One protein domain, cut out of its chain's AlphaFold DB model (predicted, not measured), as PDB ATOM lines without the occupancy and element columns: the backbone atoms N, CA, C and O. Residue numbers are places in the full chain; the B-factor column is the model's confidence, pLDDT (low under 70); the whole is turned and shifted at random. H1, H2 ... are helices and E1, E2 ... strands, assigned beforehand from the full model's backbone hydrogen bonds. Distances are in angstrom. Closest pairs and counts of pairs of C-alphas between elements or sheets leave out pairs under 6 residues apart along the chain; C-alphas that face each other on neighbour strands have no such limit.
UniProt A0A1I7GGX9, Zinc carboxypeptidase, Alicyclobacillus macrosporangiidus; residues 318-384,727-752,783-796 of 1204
ATOM      1  N   ARG A 318     -45.872  19.105  20.666       89.69
ATOM      2  CA  ARG A 318     -46.569  19.175  21.956       89.69
ATOM      3  C   ARG A 318     -46.923  17.777  22.419       89.69
ATOM      4  O   ARG A 318     -46.677  17.464  23.580       89.69
ATOM      5  N   SER A 319     -47.443  16.936  21.526       87.38
ATOM      6  CA  SER A 319     -47.853  15.577  21.863       87.38
ATOM      7  C   SER A 319     -46.679  14.667  22.171       87.38
ATOM      8  O   SER A 319     -46.717  13.936  23.162       87.38
ATOM      9  N   ARG A 320     -45.578  14.777  21.418       90.00
ATOM     10  CA  ARG A 320     -44.332  14.069  21.740       90.00
ATOM     11  C   ARG A 320     -43.780  14.495  23.098       90.00
ATOM     12  O   ARG A 320     -43.407  13.642  23.906       90.00
ATOM     13  N   PHE A 321     -43.768  15.797  23.389       92.75
ATOM     14  CA  PHE A 321     -43.266  16.289  24.671       92.75
ATOM     15  C   PHE A 321     -44.190  15.943  25.853       92.75
ATOM     16  O   PHE A 321     -43.710  15.533  26.911       92.75
ATOM     17  N   ALA A 322     -45.509  16.021  25.674       90.38
ATOM     18  CA  ALA A 322     -46.473  15.567  26.673       90.38
ATOM     19  C   ALA A 322     -46.334  14.060  26.933       90.38
ATOM     20  O   ALA A 322     -46.344  13.626  28.079       90.38
ATOM     21  N   ALA A 323     -46.125  13.251  25.889       89.38
ATOM     22  CA  ALA A 323     -45.938  11.814  26.037       89.38
ATOM     23  C   ALA A 323     -44.658  11.469  26.815       89.38
ATOM     24  O   ALA A 323     -44.692  10.599  27.683       89.38
ATOM     25  N   ILE A 324     -43.536  12.153  26.554       91.50
ATOM     26  CA  ILE A 324     -42.260  11.841  27.222       91.50
ATOM     27  C   ILE A 324     -42.234  12.257  28.697       91.50
ATOM     28  O   ILE A 324     -41.609  11.574  29.510       91.50
ATOM     29  N   THR A 325     -42.941  13.339  29.037       89.88
ATOM     30  CA  THR A 325     -43.088  13.854  30.410       89.88
ATOM     31  C   THR A 325     -44.345  13.341  31.119       89.88
ATOM     32  O   THR A 325     -44.590  13.696  32.269       89.88
ATOM     33  N   SER A 326     -45.114  12.473  30.456       86.19
ATOM     34  CA  SER A 326     -46.355  11.912  30.980       86.19
ATOM     35  C   SER A 326     -46.136  11.195  32.309       86.19
ATOM     36  O   SER A 326     -45.180  10.433  32.479       86.19
ATOM     37  N   THR A 327     -47.072  11.384  33.234       81.69
ATOM     38  CA  THR A 327     -47.144  10.617  34.482       81.69
ATOM     39  C   THR A 327     -47.607   9.178  34.251       81.69
ATOM     40  O   THR A 327     -47.426   8.337  35.130       81.69
ATOM     41  N   HIS A 328     -48.158   8.867  33.071       80.19
ATOM     42  CA  HIS A 328     -48.574   7.519  32.697       80.19
ATOM     43  C   HIS A 328     -47.357   6.666  32.295       80.19
ATOM     44  O   HIS A 328     -46.683   6.987  31.303       80.19
ATOM     45  N   PRO A 329     -47.052   5.573  33.026       79.75
ATOM     46  CA  PRO A 329     -45.820   4.813  32.824       79.75
ATOM     47  C   PRO A 329     -45.666   4.219  31.420       79.75
ATOM     48  O   PRO A 329     -44.555   4.206  30.895       79.75
ATOM     49  N   ASP A 330     -46.754   3.751  30.801       79.19
ATOM     50  CA  ASP A 330     -46.769   3.147  29.464       79.19
ATOM     51  C   ASP A 330     -46.492   4.182  28.363       79.19
ATOM     52  O   ASP A 330     -45.625   3.971  27.508       79.19
ATOM     53  N   VAL A 331     -47.170   5.332  28.431       83.12
ATOM     54  CA  VAL A 331     -47.003   6.449  27.492       83.12
ATOM     55  C   VAL A 331     -45.577   6.993  27.573       83.12
ATOM     56  O   VAL A 331     -44.887   7.082  26.553       83.12
ATOM     57  N   SER A 332     -45.100   7.267  28.793       87.44
ATOM     58  CA  SER A 332     -43.737   7.752  29.030       87.44
ATOM     59  C   SER A 332     -42.687   6.741  28.584       87.44
ATOM     60  O   SER A 332     -41.704   7.109  27.943       87.44
ATOM     61  N   LEU A 333     -42.877   5.451  28.870       87.56
ATOM     62  CA  LEU A 333     -41.952   4.402  28.447       87.56
ATOM     63  C   LEU A 333     -41.810   4.330  26.924       87.56
ATOM     64  O   LEU A 333     -40.683   4.323  26.423       87.56
ATOM     65  N   ARG A 334     -42.932   4.303  26.192       88.19
ATOM     66  CA  ARG A 334     -42.927   4.272  24.722       88.19
ATOM     67  C   ARG A 334     -42.251   5.520  24.150       88.19
ATOM     68  O   ARG A 334     -41.385   5.386  23.291       88.19
ATOM     69  N   ALA A 335     -42.570   6.707  24.667       91.31
ATOM     70  CA  ALA A 335     -41.974   7.971  24.227       91.31
ATOM     71  C   ALA A 335     -40.463   8.054  24.515       91.31
ATOM     72  O   ALA A 335     -39.679   8.394  23.629       91.31
ATOM     73  N   ARG A 336     -40.019   7.674  25.721       93.88
ATOM     74  CA  ARG A 336     -38.592   7.659  26.097       93.88
ATOM     75  C   ARG A 336     -37.787   6.665  25.266       93.88
ATOM     76  O   ARG A 336     -36.641   6.950  24.923       93.88
ATOM     77  N   LEU A 337     -38.362   5.509  24.933       94.19
ATOM     78  CA  LEU A 337     -37.725   4.544  24.036       94.19
ATOM     79  C   LEU A 337     -37.714   5.041  22.584       94.19
ATOM     80  O   LEU A 337     -36.698   4.895  21.908       94.19
ATOM     81  N   ALA A 338     -38.794   5.672  22.116       93.94
ATOM     82  CA  ALA A 338     -38.865   6.256  20.779       93.94
ATOM     83  C   ALA A 338     -37.822   7.369  20.591       93.94
ATOM     84  O   ALA A 338     -37.098   7.348  19.599       93.94
ATOM     85  N   ALA A 339     -37.662   8.270  21.565       95.31
ATOM     86  CA  ALA A 339     -36.634   9.310  21.537       95.31
ATOM     87  C   ALA A 339     -35.208   8.726  21.499       95.31
ATOM     88  O   ALA A 339     -34.378   9.162  20.697       95.31
ATOM     89  N   ALA A 340     -34.927   7.694  22.309       95.50
ATOM     90  CA  ALA A 340     -33.635   7.003  22.303       95.50
ATOM     91  C   ALA A 340     -33.345   6.324  20.952       95.50
ATOM     92  O   ALA A 340     -32.252   6.462  20.397       95.50
ATOM     93  N   LEU A 341     -34.334   5.620  20.393       95.12
ATOM     94  CA  LEU A 341     -34.216   4.968  19.090       95.12
ATOM     95  C   LEU A 341     -34.070   5.984  17.955       95.12
ATOM     96  O   LEU A 341     -33.232   5.786  17.081       95.12
ATOM     97  N   HIS A 342     -34.819   7.089  17.988       94.38
ATOM     98  CA  HIS A 342     -34.718   8.159  16.998       94.38
ATOM     99  C   HIS A 342     -33.305   8.751  16.972       94.38
ATOM    100  O   HIS A 342     -32.689   8.858  15.909       94.38
ATOM    101  N   ALA A 343     -32.740   9.050  18.145       93.06
ATOM    102  CA  ALA A 343     -31.361   9.510  18.259       93.06
ATOM    103  C   ALA A 343     -30.359   8.488  17.691       93.06
ATOM    104  O   ALA A 343     -29.419   8.873  16.994       93.06
ATOM    105  N   ARG A 344     -30.580   7.184  17.923       92.56
ATOM    106  CA  ARG A 344     -29.717   6.122  17.387       92.56
ATOM    107  C   ARG A 344     -29.810   5.989  15.867       92.56
ATOM    108  O   ARG A 344     -28.776   5.839  15.219       92.56
ATOM    109  N   VAL A 345     -31.016   6.069  15.305       92.69
ATOM    110  CA  VAL A 345     -31.258   6.022  13.854       92.69
ATOM    111  C   VAL A 345     -30.603   7.210  13.150       92.69
ATOM    112  O   VAL A 345     -29.957   7.022  12.121       92.69
ATOM    113  N   ARG A 346     -30.652   8.413  13.741       89.38
ATOM    114  CA  ARG A 346     -29.972   9.607  13.200       89.38
ATOM    115  C   ARG A 346     -28.448   9.490  13.127       89.38
ATOM    116  O   ARG A 346     -27.837  10.180  12.318       89.38
ATOM    117  N   GLN A 347     -27.829   8.634  13.941       88.88
ATOM    118  CA  GLN A 347     -26.390   8.341  13.852       88.88
ATOM    119  C   GLN A 347     -26.043   7.440  12.651       88.88
ATOM    120  O   GLN A 347     -24.868   7.293  12.319       88.88
ATOM    121  N   GLY A 348     -27.045   6.849  11.992       86.88
ATOM    122  CA  GLY A 348     -26.884   5.976  10.833       86.88
ATOM    123  C   GLY A 348     -26.461   4.542  11.171       86.88
ATOM    124  O   GLY A 348     -26.183   4.181  12.321       86.88
ATOM    125  N   GLY A 349     -26.427   3.703  10.129       89.00
ATOM    126  CA  GLY A 349     -25.943   2.323  10.208       89.00
ATOM    127  C   GLY A 349     -26.879   1.352  10.932       89.00
ATOM    128  O   GLY A 349     -26.391   0.369  11.481       89.00
ATOM    129  N   VAL A 350     -28.190   1.611  10.958       93.88
ATOM    130  CA  VAL A 350     -29.211   0.702  11.511       93.88
ATOM    131  C   VAL A 350     -29.848  -0.103  10.378       93.88
ATOM    132  O   VAL A 350     -30.337   0.477   9.416       93.88
ATOM    133  N   ALA A 351     -29.838  -1.431  10.494       93.88
ATOM    134  CA  ALA A 351     -30.441  -2.350   9.529       93.88
ATOM    135  C   ALA A 351     -31.808  -2.872   9.998       93.88
ATOM    136  O   ALA A 351     -32.745  -2.953   9.208       93.88
ATOM    137  N   SER A 352     -31.939  -3.228  11.281       95.00
ATOM    138  CA  SER A 352     -33.205  -3.709  11.846       95.00
ATOM    139  C   SER A 352     -33.383  -3.313  13.307       95.00
ATOM    140  O   SER A 352     -32.406  -3.119  14.035       95.00
ATOM    141  N   ILE A 353     -34.641  -3.212  13.741       94.81
ATOM    142  CA  ILE A 353     -35.028  -2.969  15.132       94.81
ATOM    143  C   ILE A 353     -36.029  -4.045  15.554       94.81
ATOM    144  O   ILE A 353     -37.045  -4.262  14.893       94.81
ATOM    145  N   GLN A 354     -35.747  -4.718  16.668       92.75
ATOM    146  CA  GLN A 354     -36.618  -5.728  17.261       92.75
ATOM    147  C   GLN A 354     -37.161  -5.255  18.610       92.75
ATOM    148  O   GLN A 354     -36.398  -4.985  19.542       92.75
ATOM    149  N   LEU A 355     -38.487  -5.194  18.724       90.06
ATOM    150  CA  LEU A 355     -39.196  -4.785  19.939       90.06
ATOM    151  C   LEU A 355     -39.832  -5.991  20.639       90.06
ATOM    152  O   LEU A 355     -40.346  -6.874  19.952       90.06
ATOM    153  N   PRO A 356     -39.858  -6.044  21.984       84.75
ATOM    154  CA  PRO A 356     -40.656  -7.034  22.707       84.75
ATOM    155  C   PRO A 356     -42.134  -6.950  22.306       84.75
ATOM    156  O   PRO A 356     -42.665  -5.849  22.192       84.75
ATOM    157  N   GLU A 357     -42.798  -8.094  22.143       82.12
ATOM    158  CA  GLU A 357     -44.199  -8.199  21.695       82.12
ATOM    159  C   GLU A 357     -45.179  -7.189  22.353       82.12
ATOM    160  O   GLU A 357     -45.875  -6.509  21.598       82.12
ATOM    161  N   PRO A 358     -45.212  -6.979  23.693       76.12
ATOM    162  CA  PRO A 358     -46.157  -6.030  24.310       76.12
ATOM    163  C   PRO A 358     -45.913  -4.564  23.915       76.12
ATOM    164  O   PRO A 358     -46.841  -3.762  23.847       76.12
ATOM    165  N   LEU A 359     -44.656  -4.207  23.630       80.19
ATOM    166  CA  LEU A 359     -44.268  -2.860  23.205       80.19
ATOM    167  C   LEU A 359     -44.354  -2.690  21.686       80.19
ATOM    168  O   LEU A 359     -44.647  -1.599  21.209       80.19
ATOM    169  N   GLY A 360     -44.076  -3.748  20.921       78.44
ATOM    170  CA  GLY A 360     -43.899  -3.697  19.470       78.44
ATOM    171  C   GLY A 360     -45.157  -3.358  18.680       78.44
ATOM    172  O   GLY A 360     -45.052  -2.823  17.578       78.44
ATOM    173  N   ARG A 361     -46.336  -3.609  19.252       78.56
ATOM    174  CA  ARG A 361     -47.614  -3.413  18.569       78.56
ATOM    175  C   ARG A 361     -48.153  -1.979  18.735       78.56
ATOM    176  O   ARG A 361     -48.034  -1.415  19.829       78.56
ATOM    177  N   PRO A 362     -48.716  -1.381  17.662       78.00
ATOM    178  CA  PRO A 362     -48.448  -1.689  16.253       78.00
ATOM    179  C   PRO A 362     -47.073  -1.144  15.810       78.00
ATOM    180  O   PRO A 362     -46.722   0.002  16.106       78.00
ATOM    181  N   LEU A 363     -46.327  -1.903  14.994       85.31
ATOM    182  CA  LEU A 363     -45.012  -1.467  14.482       85.31
ATOM    183  C   LEU A 363     -45.085  -0.180  13.640       85.31
ATOM    184  O   LEU A 363     -44.113   0.570  13.559       85.31
ATOM    185  N   ALA A 364     -46.241   0.104  13.030       81.69
ATOM    186  CA  ALA A 364     -46.466   1.319  12.250       81.69
ATOM    187  C   ALA A 364     -46.306   2.604  13.084       81.69
ATOM    188  O   ALA A 364     -45.833   3.615  12.562       81.69
ATOM    189  N   TRP A 365     -46.658   2.566  14.376       83.56
ATOM    190  CA  TRP A 365     -46.437   3.695  15.279       83.56
ATOM    191  C   TRP A 365     -44.939   3.951  15.465       83.56
ATOM    192  O   TRP A 365     -44.481   5.075  15.280       83.56
ATOM    193  N   TRP A 366     -44.158   2.900  15.728       87.75
ATOM    194  CA  TRP A 366     -42.712   3.003  15.925       87.75
ATOM    195  C   TRP A 366     -41.984   3.538  14.696       87.75
ATOM    196  O   TRP A 366     -41.178   4.455  14.828       87.75
ATOM    197  N   ARG A 367     -42.326   3.041  13.500       88.31
ATOM    198  CA  ARG A 367     -41.785   3.553  12.229       88.31
ATOM    199  C   ARG A 367     -41.980   5.064  12.110       88.31
ATOM    200  O   ARG A 367     -41.017   5.797  11.907       88.31
ATOM    201  N   ARG A 368     -43.207   5.544  12.340       84.12
ATOM    202  CA  ARG A 368     -43.538   6.978  12.284       84.12
ATOM    203  C   ARG A 368     -42.764   7.799  13.322       84.12
ATOM    204  O   ARG A 368     -42.228   8.857  12.998       84.12
ATOM    205  N   GLN A 369     -42.688   7.306  14.557       87.12
ATOM    206  CA  GLN A 369     -42.058   8.013  15.674       87.12
ATOM    207  C   GLN A 369     -40.527   8.032  15.600       87.12
ATOM    208  O   GLN A 369     -39.910   8.975  16.094       87.12
ATOM    209  N   VAL A 370     -39.909   7.010  14.999       91.25
ATOM    210  CA  VAL A 370     -38.453   6.800  15.018       91.25
ATOM    211  C   VAL A 370     -37.789   7.114  13.675       91.25
ATOM    212  O   VAL A 370     -36.781   7.816  13.674       91.25
ATOM    213  N   GLU A 371     -38.319   6.641  12.543       85.50
ATOM    214  CA  GLU A 371     -37.717   6.869  11.213       85.50
ATOM    215  C   GLU A 371     -38.171   8.178  10.557       85.50
ATOM    216  O   GLU A 371     -37.422   8.763   9.771       85.50
ATOM    217  N   GLY A 372     -39.391   8.640  10.846       73.69
ATOM    218  CA  GLY A 372     -40.020   9.689  10.041       73.69
ATOM    219  C   GLY A 372     -40.176   9.230   8.585       73.69
ATOM    220  O   GLY A 372     -40.700   8.146   8.344       73.69
ATOM    221  N   ASP A 373     -39.695  10.031   7.628       59.78
ATOM    222  CA  ASP A 373     -39.791   9.735   6.184       59.78
ATOM    223  C   ASP A 373     -38.579   8.956   5.632       59.78
ATOM    224  O   ASP A 373     -38.545   8.632   4.448       59.78
ATOM    225  N   ALA A 374     -37.567   8.668   6.463       62.38
ATOM    226  CA  ALA A 374     -36.301   8.083   6.011       62.38
ATOM    227  C   ALA A 374     -36.458   6.662   5.434       62.38
ATOM    228  O   ALA A 374     -35.762   6.319   4.480       62.38
ATOM    229  N   GLY A 375     -37.391   5.875   5.988       72.50
ATOM    230  CA  GLY A 375     -37.685   4.498   5.588       72.50
ATOM    231  C   GLY A 375     -36.484   3.535   5.630       72.50
ATOM    232  O   GLY A 375     -35.337   3.906   5.868       72.50
ATOM    233  N   GLY A 376     -36.742   2.256   5.345       83.38
ATOM    234  CA  GLY A 376     -35.691   1.266   5.085       83.38
ATOM    235  C   GLY A 376     -35.165   0.484   6.293       83.38
ATOM    236  O   GLY A 376     -34.336  -0.404   6.090       83.38
ATOM    237  N   ILE A 377     -35.652   0.732   7.516       91.44
ATOM    238  CA  ILE A 377     -35.350  -0.130   8.671       91.44
ATOM    239  C   ILE A 377     -36.309  -1.327   8.708       91.44
ATOM    240  O   ILE A 377     -37.530  -1.186   8.611       91.44
ATOM    241  N   ASP A 378     -35.768  -2.528   8.912       92.75
ATOM    242  CA  ASP A 378     -36.573  -3.729   9.132       92.75
ATOM    243  C   ASP A 378     -37.055  -3.810  10.592       92.75
ATOM    244  O   ASP A 378     -36.279  -4.074  11.514       92.75
ATOM    245  N   TRP A 379     -38.346  -3.563  10.814       92.25
ATOM    246  CA  TRP A 379     -38.973  -3.667  12.135       92.25
ATOM    247  C   TRP A 379     -39.571  -5.039  12.359       92.25
ATOM    248  O   TRP A 379     -40.411  -5.484  11.572       92.25
ATOM    249  N   ARG A 380     -39.222  -5.657  13.487       90.75
ATOM    250  CA  ARG A 380     -39.764  -6.955  13.886       90.75
ATOM    251  C   ARG A 380     -40.251  -6.932  15.327       90.75
ATOM    252  O   ARG A 380     -39.667  -6.292  16.198       90.75
ATOM    253  N   GLU A 381     -41.296  -7.697  15.586       88.38
ATOM    254  CA  GLU A 381     -41.673  -8.068  16.945       88.38
ATOM    255  C   GLU A 381     -40.871  -9.298  17.368       88.38
ATOM    256  O   GLU A 381     -40.695 -10.240  16.594       88.38
ATOM    257  N   LYS A 382     -40.383  -9.294  18.606       85.69
ATOM    258  CA  LYS A 382     -39.765 -10.447  19.249       85.69
ATOM    259  C   LYS A 382     -40.809 -11.108  20.157       85.69
ATOM    260  O   LYS A 382     -41.170 -10.498  21.170       85.69
ATOM    261  N   PRO A 383     -41.278 -12.326  19.828       83.31
ATOM    262  CA  PRO A 383     -42.203 -13.067  20.675       83.31
ATOM    263  C   PRO A 383     -41.632 -13.270  22.077       83.31
ATOM    264  O   PRO A 383     -40.422 -13.466  22.244       83.31
ATOM    265  N   LEU A 384     -42.500 -13.240  23.085       84.75
ATOM    266  CA  LEU A 384     -42.093 -13.574  24.445       84.75
ATOM    267  C   LEU A 384     -41.819 -15.076  24.575       84.75
ATOM    268  O   LEU A 384     -42.576 -15.906  24.073       84.75
ATOM    269  N   VAL A 727     -31.260  -3.431  18.452       95.06
ATOM    270  CA  VAL A 727     -30.894  -2.776  17.196       95.06
ATOM    271  C   VAL A 727     -29.781  -3.575  16.535       95.06
ATOM    272  O   VAL A 727     -28.744  -3.823  17.147       95.06
ATOM    273  N   THR A 728     -29.992  -3.971  15.281       96.12
ATOM    274  CA  THR A 728     -28.956  -4.589  14.447       96.12
ATOM    275  C   THR A 728     -28.383  -3.537  13.518       96.12
ATOM    276  O   THR A 728     -29.118  -2.865  12.791       96.12
ATOM    277  N   ARG A 729     -27.064  -3.402  13.533       93.69
ATOM    278  CA  ARG A 729     -26.315  -2.481  12.690       93.69
ATOM    279  C   ARG A 729     -26.084  -3.064  11.297       93.69
ATOM    280  O   ARG A 729     -26.098  -4.277  11.109       93.69
ATOM    281  N   THR A 730     -25.806  -2.205  10.321       90.81
ATOM    282  CA  THR A 730     -25.478  -2.614   8.940       90.81
ATOM    283  C   THR A 730     -24.194  -3.442   8.835       90.81
ATOM    284  O   THR A 730     -24.001  -4.138   7.845       90.81
ATOM    285  N   ASP A 731     -23.324  -3.393   9.848       91.44
ATOM    286  CA  ASP A 731     -22.118  -4.225   9.972       91.44
ATOM    287  C   ASP A 731     -22.370  -5.586  10.660       91.44
ATOM    288  O   ASP A 731     -21.437  -6.365  10.848       91.44
ATOM    289  N   GLY A 732     -23.622  -5.886  11.029       90.38
ATOM    290  CA  GLY A 732     -24.030  -7.124  11.696       90.38
ATOM    291  C   GLY A 732     -23.935  -7.103  13.227       90.38
ATOM    292  O   GLY A 732     -24.379  -8.058  13.865       90.38
ATOM    293  N   GLY A 733     -23.401  -6.040  13.842       94.12
ATOM    294  CA  GLY A 733     -23.383  -5.890  15.300       94.12
ATOM    295  C   GLY A 733     -24.788  -5.701  15.884       94.12
ATOM    296  O   GLY A 733     -25.631  -5.052  15.270       94.12
ATOM    297  N   THR A 734     -25.046  -6.235  17.081       93.75
ATOM    298  CA  THR A 734     -26.329  -6.061  17.789       93.75
ATOM    299  C   THR A 734     -26.124  -5.348  19.121       93.75
ATOM    300  O   THR A 734     -25.150  -5.605  19.827       93.75
ATOM    301  N   GLU A 735     -27.034  -4.442  19.467       95.00
ATOM    302  CA  GLU A 735     -27.019  -3.707  20.735       95.00
ATOM    303  C   GLU A 735     -28.433  -3.556  21.313       95.00
ATOM    304  O   GLU A 735     -29.416  -3.537  20.573       95.00
ATOM    305  N   LEU A 736     -28.544  -3.453  22.641       94.12
ATOM    306  CA  LEU A 736     -29.805  -3.172  23.328       94.12
ATOM    307  C   LEU A 736     -29.906  -1.669  23.617       94.12
ATOM    308  O   LEU A 736     -29.179  -1.150  24.465       94.12
ATOM    309  N   VAL A 737     -30.836  -0.983  22.957       94.56
ATOM    310  CA  VAL A 737     -31.156   0.425  23.223       94.56
ATOM    311  C   VAL A 737     -32.218   0.499  24.312       94.56
ATOM    312  O   VAL A 737     -33.337   0.021  24.129       94.56
ATOM    313  N   LYS A 738     -31.871   1.102  25.450       94.31
ATOM    314  CA  LYS A 738     -32.779   1.275  26.591       94.31
ATOM    315  C   LYS A 738     -33.582   2.580  26.481       94.31
ATOM    316  O   LYS A 738     -33.109   3.522  25.844       94.31
ATOM    317  N   PRO A 739     -34.766   2.671  27.115       93.44
ATOM    318  CA  PRO A 739     -35.472   3.941  27.257       93.44
ATOM    319  C   PRO A 739     -34.605   4.972  27.994       93.44
ATOM    320  O   PRO A 739     -33.865   4.603  28.907       93.44
ATOM    321  N   LEU A 740     -34.733   6.257  27.642       93.88
ATOM    322  CA  LEU A 740     -34.103   7.350  28.398       93.88
ATOM    323  C   LEU A 740     -34.514   7.300  29.880       93.88
ATOM    324  O   LEU A 740     -35.640   6.908  30.193       93.88
ATOM    325  N   ASP A 741     -33.627   7.700  30.794       90.38
ATOM    326  CA  ASP A 741     -33.924   7.721  32.231       90.38
ATOM    327  C   ASP A 741     -35.036   8.741  32.535       90.38
ATOM    328  O   ASP A 741     -34.928   9.919  32.197       90.38
ATOM    329  N   ALA A 742     -36.115   8.284  33.175       88.75
ATOM    330  CA  ALA A 742     -37.233   9.143  33.552       88.75
ATOM    331  C   ALA A 742     -36.813  10.219  34.569       88.75
ATOM    332  O   ALA A 742     -37.314  11.340  34.521       88.75
ATOM    333  N   THR A 743     -35.857   9.919  35.457       89.88
ATOM    334  CA  THR A 743     -35.385  10.879  36.468       89.88
ATOM    335  C   THR A 743     -34.623  12.048  35.843       89.88
ATOM    336  O   THR A 743     -34.751  13.179  36.310       89.88
ATOM    337  N   ALA A 744     -33.925  11.815  34.725       91.06
ATOM    338  CA  ALA A 744     -33.248  12.858  33.956       91.06
ATOM    339  C   ALA A 744     -34.223  13.833  33.264       91.06
ATOM    340  O   ALA A 744     -33.810  14.910  32.832       91.06
ATOM    341  N   LEU A 745     -35.507  13.466  33.168       92.19
ATOM    342  CA  LEU A 745     -36.562  14.235  32.506       92.19
ATOM    343  C   LEU A 745     -37.562  14.874  33.480       92.19
ATOM    344  O   LEU A 745     -38.424  15.626  33.038       92.19
ATOM    345  N   ALA A 746     -37.440  14.639  34.790       87.06
ATOM    346  CA  ALA A 746     -38.397  15.129  35.789       87.06
ATOM    347  C   ALA A 746     -38.552  16.666  35.806       87.06
ATOM    348  O   ALA A 746     -39.602  17.178  36.184       87.06
ATOM    349  N   GLY A 747     -37.513  17.404  35.397       89.12
ATOM    350  CA  GLY A 747     -37.529  18.865  35.269       89.12
ATOM    351  C   GLY A 747     -37.628  19.382  33.832       89.12
ATOM    352  O   GLY A 747     -37.501  20.592  33.637       89.12
ATOM    353  N   ALA A 748     -37.799  18.502  32.838       92.94
ATOM    354  CA  ALA A 748     -37.745  18.861  31.427       92.94
ATOM    355  C   ALA A 748     -38.868  19.837  31.054       92.94
ATOM    356  O   ALA A 748     -40.039  19.610  31.353       92.94
ATOM    357  N   ARG A 749     -38.519  20.914  30.343       93.56
ATOM    358  CA  ARG A 749     -39.475  21.913  29.846       93.56
ATOM    359  C   ARG A 749     -39.077  22.407  28.468       93.56
ATOM    360  O   ARG A 749     -37.918  22.745  28.250       93.56
ATOM    361  N   VAL A 750     -40.049  22.556  27.573       93.56
ATOM    362  CA  VAL A 750     -39.891  23.388  26.372       93.56
ATOM    363  C   VAL A 750     -40.092  24.849  26.769       93.56
ATOM    364  O   VAL A 750     -41.156  25.186  27.296       93.56
ATOM    365  N   VAL A 751     -39.079  25.692  26.543       94.38
ATOM    366  CA  VAL A 751     -39.083  27.126  26.909       94.38
ATOM    367  C   VAL A 751     -39.022  28.064  25.708       94.38
ATOM    368  O   VAL A 751     -39.375  29.227  25.843       94.38
ATOM    369  N   ALA A 752     -38.622  27.579  24.531       92.88
ATOM    370  CA  ALA A 752     -38.743  28.331  23.287       92.88
ATOM    371  C   ALA A 752     -39.019  27.397  22.109       92.88
ATOM    372  O   ALA A 752     -38.489  26.284  22.065       92.88
ATOM    373  N   ALA A 783     -26.695  14.930  26.200       91.38
ATOM    374  CA  ALA A 783     -27.027  13.893  25.228       91.38
ATOM    375  C   ALA A 783     -28.517  13.536  25.294       91.38
ATOM    376  O   ALA A 783     -29.164  13.403  24.253       91.38
ATOM    377  N   VAL A 784     -29.079  13.454  26.507       93.69
ATOM    378  CA  VAL A 784     -30.525  13.268  26.716       93.69
ATOM    379  C   VAL A 784     -31.291  14.473  26.173       93.69
ATOM    380  O   VAL A 784     -32.242  14.294  25.413       93.69
ATOM    381  N   ALA A 785     -30.852  15.697  26.487       94.06
ATOM    382  CA  ALA A 785     -31.477  16.916  25.979       94.06
ATOM    383  C   ALA A 785     -31.483  16.960  24.440       94.06
ATOM    384  O   ALA A 785     -32.524  17.209  23.836       94.06
ATOM    385  N   ALA A 786     -30.353  16.645  23.795       92.38
ATOM    386  CA  ALA A 786     -30.253  16.607  22.337       92.38
ATOM    387  C   ALA A 786     -31.140  15.517  21.708       92.38
ATOM    388  O   ALA A 786     -31.764  15.760  20.676       92.38
ATOM    389  N   ALA A 787     -31.228  14.335  22.327       93.44
ATOM    390  CA  ALA A 787     -32.083  13.247  21.853       93.44
ATOM    391  C   ALA A 787     -33.573  13.622  21.906       93.44
ATOM    392  O   ALA A 787     -34.294  13.411  20.929       93.44
ATOM    393  N   VAL A 788     -34.023  14.212  23.019       95.31
ATOM    394  CA  VAL A 788     -35.414  14.663  23.177       95.31
ATOM    395  C   VAL A 788     -35.727  15.807  22.219       95.31
ATOM    396  O   VAL A 788     -36.739  15.734  21.527       95.31
ATOM    397  N   ALA A 789     -34.857  16.819  22.123       93.44
ATOM    398  CA  ALA A 789     -35.057  17.947  21.214       93.44
ATOM    399  C   ALA A 789     -35.180  17.474  19.762       93.44
ATOM    400  O   ALA A 789     -36.168  17.785  19.107       93.44
ATOM    401  N   ALA A 790     -34.255  16.630  19.290       91.19
ATOM    402  CA  ALA A 790     -34.290  16.111  17.924       91.19
ATOM    403  C   ALA A 790     -35.569  15.309  17.626       91.19
ATOM    404  O   ALA A 790     -36.135  15.429  16.539       91.19
ATOM    405  N   TRP A 791     -36.036  14.498  18.583       92.69
ATOM    406  CA  TRP A 791     -37.260  13.714  18.425       92.69
ATOM    407  C   TRP A 791     -38.524  14.586  18.425       92.69
ATOM    408  O   TRP A 791     -39.428  14.342  17.628       92.69
ATOM    409  N   VAL A 792     -38.581  15.617  19.268       91.38
ATOM    410  CA  VAL A 792     -39.685  16.590  19.322       91.38
ATOM    411  C   VAL A 792     -39.716  17.456  18.056       91.38
ATOM    412  O   VAL A 792     -40.766  17.606  17.438       91.38
ATOM    413  N   GLU A 793     -38.566  17.962  17.613       89.50
ATOM    414  CA  GLU A 793     -38.426  18.782  16.402       89.50
ATOM    415  C   GLU A 793     -38.808  18.025  15.127       89.50
ATOM    416  O   GLU A 793     -39.363  18.618  14.200       89.50
ATOM    417  N   ALA A 794     -38.561  16.711  15.079       85.81
ATOM    418  CA  ALA A 794     -38.923  15.871  13.941       85.81
ATOM    419  C   ALA A 794     -40.439  15.824  13.672       85.81
ATOM    420  O   ALA A 794     -40.838  15.516  12.548       85.81
ATOM    421  N   ALA A 795     -41.273  16.132  14.670       81.25
ATOM    422  CA  ALA A 795     -42.727  16.186  14.535       81.25
ATOM    423  C   ALA A 795     -43.228  17.477  13.863       81.25
ATOM    424  O   ALA A 795     -44.268  17.473  13.215       81.25
ATOM    425  N   GLY A 796     -42.466  18.572  13.967       79.44
ATOM    426  CA  GLY A 796     -42.852  19.886  13.448       79.44
ATOM    427  C   GLY A 796     -43.819  20.666  14.352       79.44
ATOM    428  O   GLY A 796     -44.252  20.202  15.405       79.44
TER     429      GLY A 796
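AT A GLANCE: This is residues 318 to 384, 727 to 752 and 783 to 796 of the 1204 residues of the protein "Zinc carboxypeptidase" of Alicyclobacillus macrosporangiidus (UniProt A0A1I7GGX9). A small twisted sheet, E2 E1 E3 E4, makes one end of the domain, and the longest helix, H2, runs through the middle, with H3 and H4 over one face of the sheet. On the far side of H2 from the sheet H1 and H5 each cross it, and beyond them E5 lies farthest out. The printed part has 107 residues with five named helices and five named strands, in the order H1 H2 E1 H3 H4 E2 E3 E4 E5 H5. The sheet is mixed and the class is mixed, helices and strands. The whole is compact, with a radius of gyration of the C-alphas of 13.5 A and spans of 39 by 28 by 22 A.

HOW THE PARTS SIT: In the sheet, E1, residues 350 to 356, is parallel to edge strand E2, residues 378 to 382, with N 382 and O 355 2.8 A apart, within hydrogen-bond range. On the other side of E1 is E3, residues 727 to 729, antiparallel, with N 351 and O 728 at 2.8 A. E3 forms a hairpin with edge strand E4, residues 734 to 737, with N 727 and O 735 at 2.8 A. The sheet is only just strongly twisted, its C-alphas lying up to 4.4 A off the best plane. H3, residues 357 to 360, and H4, residues 363 to 370, are on the same face; E1, H3 H4, E2 is a strand-helix-strand unit, two parallel neighbour strands with helices between, and its crossover is right-handed. The hub is H2, residues 329 to 346, which only grazes the sheet, with residues 337 to 345. H2 touches H4 with residues 338 to 345 alone, at a steep tilt of 62 degrees, the same way; the closest C-alphas, of His 342 and Val 370, are 4.4 A apart. It touches H5, residues 783 to 793, about perpendicular at 86 degrees, with the C-alphas of Ala 343 and Ala 787 closest at 5.2 A. It touches H1, residues 318 to 325, only just about perpendicular at 71 degrees, with the C-alphas of Ile 324 and Ser 332 closest at 4.7 A. H1 and H5 touch at a shallow tilt of 28 degrees, opposite ways, with the C-alphas of Arg 320 and Val 792 closest at 5.8 A. E5, residues 749 to 752, pairs with no named strand and is near H1. In H1, H2, H4 and H5 every O i to N i+4 pair is within hydrogen-bond range; H3 is too short for such a pair.

IN THESE COORDINATES: H1 begins at C-alpha 318, (-46.569, 19.175, 21.956). H2 is 25.7 A long, E1 17.8 A, H5 15.2 A and E2 12.6 A, from first to last C-alpha. H5 ends at C-alpha 793, (-38.426, 18.782, 16.402).

THE WHOLE: The C-alphas farthest apart, of Leu 384 and Ala 752, are 42.1 A apart. Residues 385 to 726 and 753 to 782 are not printed; the C-alphas stand 17.2 A apart across the first cut and 18.7 A across the second. The link E4 to E5 is long, 11 residues. Mean pLDDT of the printed part is 88.7, with residues 373 to 374 under 70.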